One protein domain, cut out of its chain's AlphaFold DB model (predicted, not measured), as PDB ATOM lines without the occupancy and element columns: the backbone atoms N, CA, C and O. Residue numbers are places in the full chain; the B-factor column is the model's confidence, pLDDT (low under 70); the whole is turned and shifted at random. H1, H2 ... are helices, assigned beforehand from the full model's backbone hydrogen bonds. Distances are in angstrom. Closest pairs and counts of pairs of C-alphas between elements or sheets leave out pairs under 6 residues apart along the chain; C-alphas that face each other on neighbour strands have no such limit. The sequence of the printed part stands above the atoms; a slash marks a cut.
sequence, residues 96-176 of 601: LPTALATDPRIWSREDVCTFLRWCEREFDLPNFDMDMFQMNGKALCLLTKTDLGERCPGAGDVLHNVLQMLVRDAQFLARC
ATOM      1  N   LEU A  96      69.617 143.049 -48.927       66.25
ATOM      2  CA  LEU A  96      70.416 143.963 -48.113       66.25
ATOM      3  C   LEU A  96      71.689 144.343 -48.898       66.25
ATOM      4  O   LEU A  96      72.324 143.451 -49.468       66.25
ATOM      5  N   PRO A  97      72.096 145.628 -48.922       69.62
ATOM      6  CA  PRO A  97      73.415 146.030 -49.402       69.62
ATOM      7  C   PRO A  97      74.506 145.125 -48.823       69.62
ATOM      8  O   PRO A  97      74.523 144.893 -47.620       69.62
ATOM      9  N   THR A  98      75.433 144.639 -49.652       65.62
ATOM     10  CA  THR A  98      76.401 143.580 -49.283       65.62
ATOM     11  C   THR A  98      77.386 143.945 -48.166       65.62
ATOM     12  O   THR A  98      78.096 143.070 -47.678       65.62
ATOM     13  N   ALA A  99      77.423 145.211 -47.741       68.94
ATOM     14  CA  ALA A  99      78.123 145.655 -46.536       68.94
ATOM     15  C   ALA A  99      77.385 145.289 -45.229       68.94
ATOM     16  O   ALA A  99      78.022 145.153 -44.189       68.94
ATOM     17  N   LEU A 100      76.058 145.116 -45.272       83.62
ATOM     18  CA  LEU A 100      75.229 144.819 -44.106       83.62
ATOM     19  C   LEU A 100      75.236 143.328 -43.771       83.62
ATOM     20  O   LEU A 100      74.947 142.472 -44.609       83.62
ATOM     21  N   ALA A 101      75.470 143.017 -42.498       82.75
ATOM     22  CA  ALA A 101      75.312 141.662 -41.985       82.75
ATOM     23  C   ALA A 101      73.847 141.187 -42.061       82.75
ATOM     24  O   ALA A 101      72.914 141.974 -41.916       82.75
ATOM     25  N   THR A 102      73.631 139.877 -42.214       82.81
ATOM     26  CA  THR A 102      72.278 139.294 -42.320       82.81
ATOM     27  C   THR A 102      71.467 139.370 -41.018       82.81
ATOM     28  O   THR A 102      70.243 139.302 -41.070       82.81
ATOM     29  N   ASP A 103      72.118 139.509 -39.859       88.19
ATOM     30  CA  ASP A 103      71.456 139.685 -38.561       88.19
ATOM     31  C   ASP A 103      71.433 141.173 -38.160       88.19
ATOM     32  O   ASP A 103      72.490 141.723 -37.830       88.19
ATOM     33  N   PRO A 104      70.255 141.825 -38.106       90.50
ATOM     34  CA  PRO A 104      70.156 143.227 -37.712       90.50
ATOM     35  C   PRO A 104      70.700 143.536 -36.312       90.50
ATOM     36  O   PRO A 104      71.075 144.667 -36.027       90.50
ATOM     37  N   ARG A 105      70.810 142.538 -35.426       91.75
ATOM     38  CA  ARG A 105      71.261 142.714 -34.035       91.75
ATOM     39  C   ARG A 105      72.776 142.917 -33.895       91.75
ATOM     40  O   ARG A 105      73.250 143.116 -32.775       91.75
ATOM     41  N   ILE A 106      73.542 142.852 -34.989       92.62
ATOM     42  CA  ILE A 106      74.984 143.160 -35.000       92.62
ATOM     43  C   ILE A 106      75.354 144.392 -35.840       92.62
ATOM     44  O   ILE A 106      76.532 144.728 -35.910       92.62
ATOM     45  N   TRP A 107      74.374 145.096 -36.416       94.56
ATOM     46  CA  TRP A 107      74.600 146.350 -37.142       94.56
ATOM     47  C   TRP A 107      75.141 147.468 -36.233       94.56
ATOM     48  O   TRP A 107      74.640 147.696 -35.124       94.56
ATOM     49  N   SER A 108      76.129 148.204 -36.742       95.31
ATOM     50  CA  SER A 108      76.557 149.517 -36.245       95.31
ATOM     51  C   SER A 108      75.468 150.587 -36.450       95.31
ATOM     52  O   SER A 108      74.364 150.299 -36.913       95.31
ATOM     53  N   ARG A 109      75.749 151.845 -36.091       94.75
ATOM     54  CA  ARG A 109      74.853 152.982 -36.373       94.75
ATOM     55  C   ARG A 109      74.879 153.344 -37.863       94.75
ATOM     56  O   ARG A 109      73.868 153.705 -38.454       94.75
ATOM     57  N   GLU A 110      76.035 153.179 -38.481       93.75
ATOM     58  CA  GLU A 110      76.318 153.467 -39.882       93.75
ATOM     59  C   GLU A 110      75.650 152.416 -40.791       93.75
ATOM     60  O   GLU A 110      75.093 152.748 -41.843       93.75
ATOM     61  N   ASP A 111      75.594 151.167 -40.319       93.75
ATOM     62  CA  ASP A 111      74.787 150.089 -40.895       93.75
ATOM     63  C   ASP A 111      73.281 150.387 -40.807       93.75
ATOM     64  O   ASP A 111      72.564 150.201 -41.789       93.75
ATOM     65  N   VAL A 112      72.785 150.907 -39.673       94.19
ATOM     66  CA  VAL A 112      71.371 151.315 -39.526       94.19
ATOM     67  C   VAL A 112      71.004 152.415 -40.527       94.19
ATOM     68  O   VAL A 112      70.011 152.275 -41.239       94.19
ATOM     69  N   CYS A 113      71.828 153.456 -40.686       92.81
ATOM     70  CA  CYS A 113      71.619 154.475 -41.724       92.81
ATOM     71  C   CYS A 113      71.641 153.885 -43.149       92.81
ATOM     72  O   CYS A 113      70.882 154.316 -44.021       92.81
ATOM     73  N   THR A 114      72.483 152.879 -43.395       91.69
ATOM     74  CA  THR A 114      72.579 152.186 -44.691       91.69
ATOM     75  C   THR A 114      71.352 151.304 -44.965       91.69
ATOM     76  O   THR A 114      70.852 151.284 -46.091       91.69
ATOM     77  N   PHE A 115      70.812 150.638 -43.940       92.06
ATOM     78  CA  PHE A 115      69.548 149.899 -43.992       92.06
ATOM     79  C   PHE A 115      68.354 150.824 -44.264       92.06
ATOM     80  O   PHE A 115      67.526 150.515 -45.121       92.06
ATOM     81  N   LEU A 116      68.286 151.972 -43.586       91.75
ATOM     82  CA  LEU A 116      67.217 152.956 -43.771       91.75
ATOM     83  C   LEU A 116      67.215 153.512 -45.202       91.75
ATOM     84  O   LEU A 116      66.197 153.422 -45.879       91.75
ATOM     85  N   ARG A 117      68.369 153.955 -45.722       89.19
ATOM     86  CA  ARG A 117      68.516 154.411 -47.123       89.19
ATOM     87  C   ARG A 117      68.299 153.320 -48.172       89.19
ATOM     88  O   ARG A 117      68.039 153.615 -49.340       89.19
ATOM     89  N   TRP A 118      68.442 152.050 -47.801       88.25
ATOM     90  CA  TRP A 118      67.985 150.949 -48.646       88.25
ATOM     91  C   TRP A 118      66.458 150.820 -48.609       88.25
ATOM     92  O   TRP A 118      65.855 150.695 -49.671       88.25
ATOM     93  N   CYS A 119      65.825 150.941 -47.439       87.00
ATOM     94  CA  CYS A 119      64.367 150.895 -47.315       87.00
ATOM     95  C   CYS A 119      63.662 152.052 -48.043       87.00
ATOM     96  O   CYS A 119      62.649 151.797 -48.686       87.00
ATOM     97  N   GLU A 120      64.210 153.276 -48.005       86.25
ATOM     98  CA  GLU A 120      63.737 154.414 -48.819       86.25
ATOM     99  C   GLU A 120      63.618 154.010 -50.297       86.25
ATOM    100  O   GLU A 120      62.569 154.170 -50.915       86.25
ATOM    101  N   ARG A 121      64.685 153.415 -50.845       81.44
ATOM    102  CA  ARG A 121      64.807 153.080 -52.271       81.44
ATOM    103  C   ARG A 121      64.060 151.811 -52.693       81.44
ATOM    104  O   ARG A 121      63.590 151.747 -53.822       81.44
ATOM    105  N   GLU A 122      64.010 150.779 -51.853       78.50
ATOM    106  CA  GLU A 122      63.424 149.480 -52.231       78.50
ATOM    107  C   GLU A 122      61.902 149.433 -52.024       78.50
ATOM    108  O   GLU A 122      61.214 148.683 -52.718       78.50
ATOM    109  N   PHE A 123      61.375 150.236 -51.093       76.94
ATOM    110  CA  PHE A 123      59.948 150.278 -50.754       76.94
ATOM    111  C   PHE A 123      59.261 151.610 -51.110       76.94
ATOM    112  O   PHE A 123      58.089 151.767 -50.779       76.94
ATOM    113  N   ASP A 124      59.969 152.524 -51.790       79.00
ATOM    114  CA  ASP A 124      59.486 153.849 -52.227       79.00
ATOM    115  C   ASP A 124      58.922 154.682 -51.056       79.00
ATOM    116  O   ASP A 124      57.806 155.200 -51.087       79.00
ATOM    117  N   LEU A 125      59.681 154.722 -49.953       82.06
ATOM    118  CA  LEU A 125      59.251 155.329 -48.689       82.06
ATOM    119  C   LEU A 125      59.703 156.795 -48.577       82.06
ATOM    120  O   LEU A 125      60.782 157.136 -49.070       82.06
ATOM    121  N   PRO A 126      58.938 157.652 -47.866       79.38
ATOM    122  CA  PRO A 126      59.366 159.008 -47.526       79.38
ATOM    123  C   PRO A 126      60.743 159.023 -46.861       79.38
ATOM    124  O   PRO A 126      61.053 158.139 -46.061       79.38
ATOM    125  N   ASN A 127      61.542 160.051 -47.158       81.94
ATOM    126  CA  ASN A 127      62.877 160.176 -46.580       81.94
ATOM    127  C   ASN A 127      62.842 160.193 -45.050       81.94
ATOM    128  O   ASN A 127      62.057 160.921 -44.438       81.94
ATOM    129  N   PHE A 128      63.724 159.408 -44.441       85.94
ATOM    130  CA  PHE A 128      63.806 159.294 -42.991       85.94
ATOM    131  C   PHE A 128      64.693 160.393 -42.408       85.94
ATOM    132  O   PHE A 128      65.802 160.635 -42.889       85.94
ATOM    133  N   ASP A 129      64.250 160.996 -41.305       87.50
ATOM    134  CA  ASP A 129      65.130 161.809 -40.473       87.50
ATOM    135  C   ASP A 129      66.183 160.899 -39.817       87.50
ATOM    136  O   ASP A 129      65.896 160.159 -38.876       87.50
ATOM    137  N   MET A 130      67.412 160.938 -40.337       88.69
ATOM    138  CA  MET A 130      68.536 160.140 -39.840       88.69
ATOM    139  C   MET A 130      68.846 160.421 -38.362       88.69
ATOM    140  O   MET A 130      69.349 159.531 -37.671       88.69
ATOM    141  N   ASP A 131      68.530 161.616 -37.852       90.56
ATOM    142  CA  ASP A 131      68.831 161.984 -36.471       90.56
ATOM    143  C   ASP A 131      67.880 161.297 -35.473       90.56
ATOM    144  O   ASP A 131      68.294 160.904 -34.378       90.56
ATOM    145  N   MET A 132      66.658 160.969 -35.905       88.94
ATOM    146  CA  MET A 132      65.725 160.110 -35.158       88.94
ATOM    147  C   MET A 132      66.182 158.639 -35.074       88.94
ATOM    148  O   MET A 132      65.616 157.862 -34.294       88.94
ATOM    149  N   PHE A 133      67.224 158.257 -35.823       93.38
ATOM    150  CA  PHE A 133      67.778 156.903 -35.906       93.38
ATOM    151  C   PHE A 133      69.271 156.804 -35.539       93.38
ATOM    152  O   PHE A 133      69.931 155.839 -35.925       93.38
ATOM    153  N   GLN A 134      69.814 157.733 -34.737       93.56
ATOM    154  CA  GLN A 134      71.190 157.653 -34.211       93.56
ATOM    155  C   GLN A 134      71.379 156.530 -33.168       93.56
ATOM    156  O   GLN A 134      71.646 156.768 -31.991       93.56
ATOM    157  N   MET A 135      71.244 155.277 -33.592       94.19
ATOM    158  CA  MET A 135      71.307 154.097 -32.738       94.19
ATOM    159  C   MET A 135      71.888 152.896 -33.488       94.19
ATOM    160  O   MET A 135      71.879 152.853 -34.712       94.19
ATOM    161  N   ASN A 136      72.396 151.906 -32.752       95.69
ATOM    162  CA  ASN A 136      72.869 150.651 -33.343       95.69
ATOM    163  C   ASN A 136      71.712 149.669 -33.601       95.69
ATOM    164  O   ASN A 136      70.598 149.840 -33.101       95.69
ATOM    165  N   GLY A 137      71.996 148.591 -34.330       94.00
ATOM    166  CA  GLY A 137      71.003 147.579 -34.687       94.00
ATOM    167  C   GLY A 137      70.323 146.891 -33.501       94.00
ATOM    168  O   GLY A 137      69.154 146.530 -33.592       94.00
ATOM    169  N   LYS A 138      70.994 146.767 -32.345       93.00
ATOM    170  CA  LYS A 138      70.375 146.208 -31.126       93.00
ATOM    171  C   LYS A 138      69.272 147.115 -30.597       93.00
ATOM    172  O   LYS A 138      68.204 146.621 -30.263       93.00
ATOM    173  N   ALA A 139      69.526 148.421 -30.545       94.50
ATOM    174  CA  ALA A 139      68.527 149.410 -30.158       94.50
ATOM    175  C   ALA A 139      67.389 149.486 -31.190       94.50
ATOM    176  O   ALA A 139      66.227 149.458 -30.796       94.50
ATOM    177  N   LEU A 140      67.706 149.458 -32.492       94.88
ATOM    178  CA  LEU A 140      66.702 149.412 -33.560       94.88
ATOM    179  C   LEU A 140      65.772 148.189 -33.413       94.88
ATOM    180  O   LEU A 140      64.557 148.327 -33.506       94.88
ATOM    181  N   CYS A 141      66.322 147.006 -33.116       93.62
ATOM    182  CA  CYS A 141      65.557 145.777 -32.860       93.62
ATOM    183  C   CYS A 141      64.758 145.759 -31.544       93.62
ATOM    184  O   CYS A 141      63.995 144.816 -31.336       93.62
ATOM    185  N   LEU A 142      64.953 146.735 -30.653       93.38
ATOM    186  CA  LEU A 142      64.182 146.888 -29.414       93.38
ATOM    187  C   LEU A 142      63.037 147.901 -29.552       93.38
ATOM    188  O   LEU A 142      62.161 147.922 -28.689       93.38
ATOM    189  N   LEU A 143      63.017 148.707 -30.618       92.50
ATOM    190  CA  LEU A 143      61.903 149.604 -30.910       92.50
ATOM    191  C   LEU A 143      60.640 148.801 -31.235       92.50
ATOM    192  O   LEU A 143      60.654 147.889 -32.066       92.50
ATOM    193  N   THR A 144      59.523 149.171 -30.618       91.75
ATOM    194  CA  THR A 144      58.216 148.641 -30.993       91.75
ATOM    195  C   THR A 144      57.746 149.252 -32.313       91.75
ATOM    196  O   THR A 144      58.257 150.263 -32.802       91.75
ATOM    197  N   LYS A 145      56.690 148.664 -32.881       86.56
ATOM    198  CA  LYS A 145      55.973 149.227 -34.029       86.56
ATOM    199  C   LYS A 145      55.494 150.670 -33.788       86.56
ATOM    200  O   LYS A 145      55.424 151.437 -34.744       86.56
ATOM    201  N   THR A 146      55.182 151.033 -32.541       89.69
ATOM    202  CA  THR A 146      54.767 152.392 -32.167       89.69
ATOM    203  C   THR A 146      55.954 153.351 -32.209       89.69
ATOM    204  O   THR A 146      55.875 154.356 -32.904       89.69
ATOM    205  N   ASP A 147      57.081 152.999 -31.578       92.69
ATOM    206  CA  ASP A 147      58.286 153.848 -31.557       92.69
ATOM    207  C   ASP A 147      58.835 154.105 -32.971       92.69
ATOM    208  O   ASP A 147      59.332 155.188 -33.272       92.69
ATOM    209  N   LEU A 148      58.741 153.108 -33.858       91.88
ATOM    210  CA  LEU A 148      59.073 153.269 -35.276       91.88
ATOM    211  C   LEU A 148      58.055 154.161 -35.998       91.88
ATOM    212  O   LEU A 148      58.454 155.014 -36.784       91.88
ATOM    213  N   GLY A 149      56.757 154.014 -35.719       87.19
ATOM    214  CA  GLY A 149      55.709 154.877 -36.273       87.19
ATOM    215  C   GLY A 149      55.842 156.351 -35.871       87.19
ATOM    216  O   GLY A 149      55.549 157.224 -36.684       87.19
ATOM    217  N   GLU A 150      56.327 156.631 -34.659       90.94
ATOM    218  CA  GLU A 150      56.627 157.989 -34.183       90.94
ATOM    219  C   GLU A 150      57.903 158.564 -34.819       90.94
ATOM    220  O   GLU A 150      57.935 159.743 -35.169       90.94
ATOM    221  N   ARG A 151      58.944 157.742 -35.023       90.50
ATOM    222  CA  ARG A 151      60.211 158.163 -35.662       90.50
ATOM    223  C   ARG A 151      60.109 158.349 -37.175       90.50
ATOM    224  O   ARG A 151      60.881 159.122 -37.735       90.50
ATOM    225  N   CYS A 152      59.188 157.658 -37.843       88.31
ATOM    226  CA  CYS A 152      58.900 157.858 -39.264       88.31
ATOM    227  C   CYS A 152      57.405 157.649 -39.586       88.31
ATOM    228  O   CYS A 152      56.985 156.564 -40.019       88.31
ATOM    229  N   PRO A 153      56.581 158.702 -39.407       83.44
ATOM    230  CA  PRO A 153      55.159 158.676 -39.729       83.44
ATOM    231  C   PRO A 153      54.890 158.200 -41.162       83.44
ATOM    232  O   PRO A 153      55.521 158.649 -42.114       83.44
ATOM    233  N   GLY A 154      53.949 157.266 -41.314       78.31
ATOM    234  CA  GLY A 154      53.572 156.679 -42.607       78.31
ATOM    235  C   GLY A 154      54.473 155.545 -43.122       78.31
ATOM    236  O   GLY A 154      54.069 154.871 -44.064       78.31
ATOM    237  N   ALA A 155      55.638 155.294 -42.509       85.38
ATOM    238  CA  ALA A 155      56.598 154.281 -42.974       85.38
ATOM    239  C   ALA A 155      57.146 153.348 -41.872       85.38
ATOM    240  O   ALA A 155      57.637 152.254 -42.170       85.38
ATOM    241  N   GLY A 156      57.035 153.724 -40.594       87.25
ATOM    242  CA  GLY A 156      57.526 152.926 -39.461       87.25
ATOM    243  C   GLY A 156      56.898 151.534 -39.334       87.25
ATOM    244  O   GLY A 156      57.523 150.612 -38.807       87.25
ATOM    245  N   ASP A 157      55.694 151.337 -39.871       79.44
ATOM    246  CA  ASP A 157      55.007 150.046 -39.875       79.44
ATOM    247  C   ASP A 157      55.547 149.084 -40.955       79.44
ATOM    248  O   ASP A 157      55.534 147.868 -40.739       79.44
ATOM    249  N   VAL A 158      56.068 149.618 -42.068       80.81
ATOM    250  CA  VAL A 158      56.839 148.887 -43.087       80.81
ATOM    251  C   VAL A 158      58.226 148.551 -42.543       80.81
ATOM    252  O   VAL A 158      58.622 147.385 -42.579       80.81
ATOM    253  N   LEU A 159      58.929 149.525 -41.956       88.88
ATOM    254  CA  LEU A 159      60.250 149.315 -41.350       88.88
ATOM    255  C   LEU A 159      60.227 148.246 -40.251       88.88
ATOM    256  O   LEU A 159      61.052 147.335 -40.280       88.88
ATOM    257  N   HIS A 160      59.248 148.292 -39.341       87.75
ATOM    258  CA  HIS A 160      59.052 147.257 -38.321       87.75
ATOM    259  C   HIS A 160      58.910 145.861 -38.945       87.75
ATOM    260  O   HIS A 160      59.509 144.896 -38.476       87.75
ATOM    261  N   ASN A 161      58.144 145.744 -40.032       83.25
ATOM    262  CA  ASN A 161      57.897 144.472 -40.708       83.25
ATOM    263  C   ASN A 161      59.132 143.923 -41.428       83.25
ATOM    264  O   ASN A 161      59.404 142.724 -41.342       83.25
ATOM    265  N   VAL A 162      59.893 144.785 -42.106       84.88
ATOM    266  CA  VAL A 162      61.156 144.417 -42.763       84.88
ATOM    267  C   VAL A 162      62.198 144.013 -41.717       84.88
ATOM    268  O   VAL A 162      62.837 142.971 -41.854       84.88
ATOM    269  N   LEU A 163      62.313 144.766 -40.621       89.69
ATOM    270  CA  LEU A 163      63.221 144.457 -39.519       89.69
ATOM    271  C   LEU A 163      62.853 143.135 -38.826       89.69
ATOM    272  O   LEU A 163      63.716 142.280 -38.628       89.69
ATOM    273  N   GLN A 164      61.571 142.916 -38.516       84.25
ATOM    274  CA  GLN A 164      61.092 141.681 -37.889       84.25
ATOM    275  C   GLN A 164      61.256 140.463 -38.813       84.25
ATOM    276  O   GLN A 164      61.583 139.373 -38.336       84.25
ATOM    277  N   MET A 165      61.093 140.638 -40.131       79.31
ATOM    278  CA  MET A 165      61.432 139.624 -41.134       79.31
ATOM    279  C   MET A 165      62.922 139.264 -41.073       79.31
ATOM    280  O   MET A 165      63.246 138.087 -40.950       79.31
ATOM    281  N   LEU A 166      63.821 140.253 -41.125       85.56
ATOM    282  CA  LEU A 166      65.269 140.021 -41.114       85.56
ATOM    283  C   LEU A 166      65.740 139.367 -39.807       85.56
ATOM    284  O   LEU A 166      66.473 138.383 -39.847       85.56
ATOM    285  N   VAL A 167      65.253 139.828 -38.650       85.38
ATOM    286  CA  VAL A 167      65.552 139.213 -37.342       85.38
ATOM    287  C   VAL A 167      65.079 137.754 -37.281       85.38
ATOM    288  O   VAL A 167      65.779 136.905 -36.725       85.38
ATOM    289  N   ARG A 168      63.917 137.427 -37.861       80.50
ATOM    290  CA  ARG A 168      63.403 136.049 -37.925       80.50
ATOM    291  C   ARG A 168      64.217 135.176 -38.883       80.50
ATOM    292  O   ARG A 168      64.556 134.046 -38.538       80.50
ATOM    293  N   ASP A 169      64.527 135.690 -40.067       75.44
ATOM    294  CA  ASP A 169      65.233 134.944 -41.112       75.44
ATOM    295  C   ASP A 169      66.714 134.718 -40.696       75.44
ATOM    296  O   ASP A 169      67.258 133.633 -40.906       75.44
ATOM    297  N   ALA A 170      67.321 135.647 -39.941       81.31
ATOM    298  CA  ALA A 170      68.609 135.459 -39.260       81.31
ATOM    299  C   ALA A 170      68.568 134.397 -38.141       81.31
ATOM    300  O   ALA A 170      69.469 133.564 -38.043       81.31
ATOM    301  N   GLN A 171      67.512 134.369 -37.314       79.50
ATOM    302  CA  GLN A 171      67.317 133.314 -36.301       79.50
ATOM    303  C   GLN A 171      67.127 131.919 -36.913       79.50
ATOM    304  O   GLN A 171      67.446 130.922 -36.263       79.50
ATOM    305  N   PHE A 172      66.597 131.832 -38.135       73.69
ATOM    306  CA  PHE A 172      66.510 130.579 -38.880       73.69
ATOM    307  C   PHE A 172      67.900 130.128 -39.352       73.69
ATOM    308  O   PHE A 172      68.325 129.027 -39.012       73.69
ATOM    309  N   LEU A 173      68.655 131.006 -40.022       71.12
ATOM    310  CA  LEU A 173      70.029 130.722 -40.465       71.12
ATOM    311  C   LEU A 173      70.946 130.295 -39.305       71.12
ATOM    312  O   LEU A 173      71.680 129.318 -39.432       71.12
ATOM    313  N   ALA A 174      70.841 130.953 -38.146       70.12
ATOM    314  CA  ALA A 174      71.599 130.613 -36.940       70.12
ATOM    315  C   ALA A 174      71.281 129.219 -36.350       70.12
ATOM    316  O   ALA A 174      72.054 128.719 -35.537       70.12
ATOM    317  N   ARG A 175      70.165 128.581 -36.739       65.50
ATOM    318  CA  ARG A 175      69.823 127.194 -36.365       65.50
ATOM    319  C   ARG A 175      70.197 126.160 -37.430       65.50
ATOM    320  O   ARG A 175      70.235 124.976 -37.118       65.50
ATOM    321  N   CYS A 176      70.463 126.588 -38.663       56.09
ATOM    322  CA  CYS A 176      70.825 125.705 -39.777       56.09
ATOM    323  C   CYS A 176      72.343 125.564 -39.986       56.09
ATOM    324  O   CYS A 176      72.766 124.744 -40.797       56.09
TER     325      CYS A 176
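AT A GLANCE: This is residues 96 to 176 of the 601 residues of the protein "ets DNA-binding protein pokkuri isoform X3" of Frankliniella occidentalis (UniProt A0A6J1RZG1). A long helix, H5, makes the longest axis; H4 packs at its first end, and H1 crosses near that end at a steep angle, with H3 at H1's first turn. The 81 printed residues, all helix by class, hold H1 to H5 in order and no named strand. The whole is compact, radius of gyration of the C-alphas 11.9 A, spanning 36 by 24 by 22 A.

IN THESE COORDINATES: After residues 96 to 108, H1 takes 109 to 123, 20.9 A, from C-alpha 109 at (74.853, 152.982, -36.373). H2 takes 130 to 133, H3 137 to 140, H4 145 to 151, and H5 156 to 176, 30.3 A, ending at (70.825, 125.705, -39.777).

HOW THE PARTS SIT: H1 touches H3, closest C-alphas Val 112 and Gly 137, 6.1 A. H4 touches H5, closest C-alphas Gly 149 and Gly 156, 4.2 A. H2 and H5 are apart. O i to N i+4 pairs are within hydrogen-bond range throughout H4, 10 of 11 in H1 and 16 of 17 in H5; H2 and H3 are too short.

THE WHOLE: The printed part has no cut and no long link. Residues 96 to 99 and 175 to 176 have pLDDT under 70.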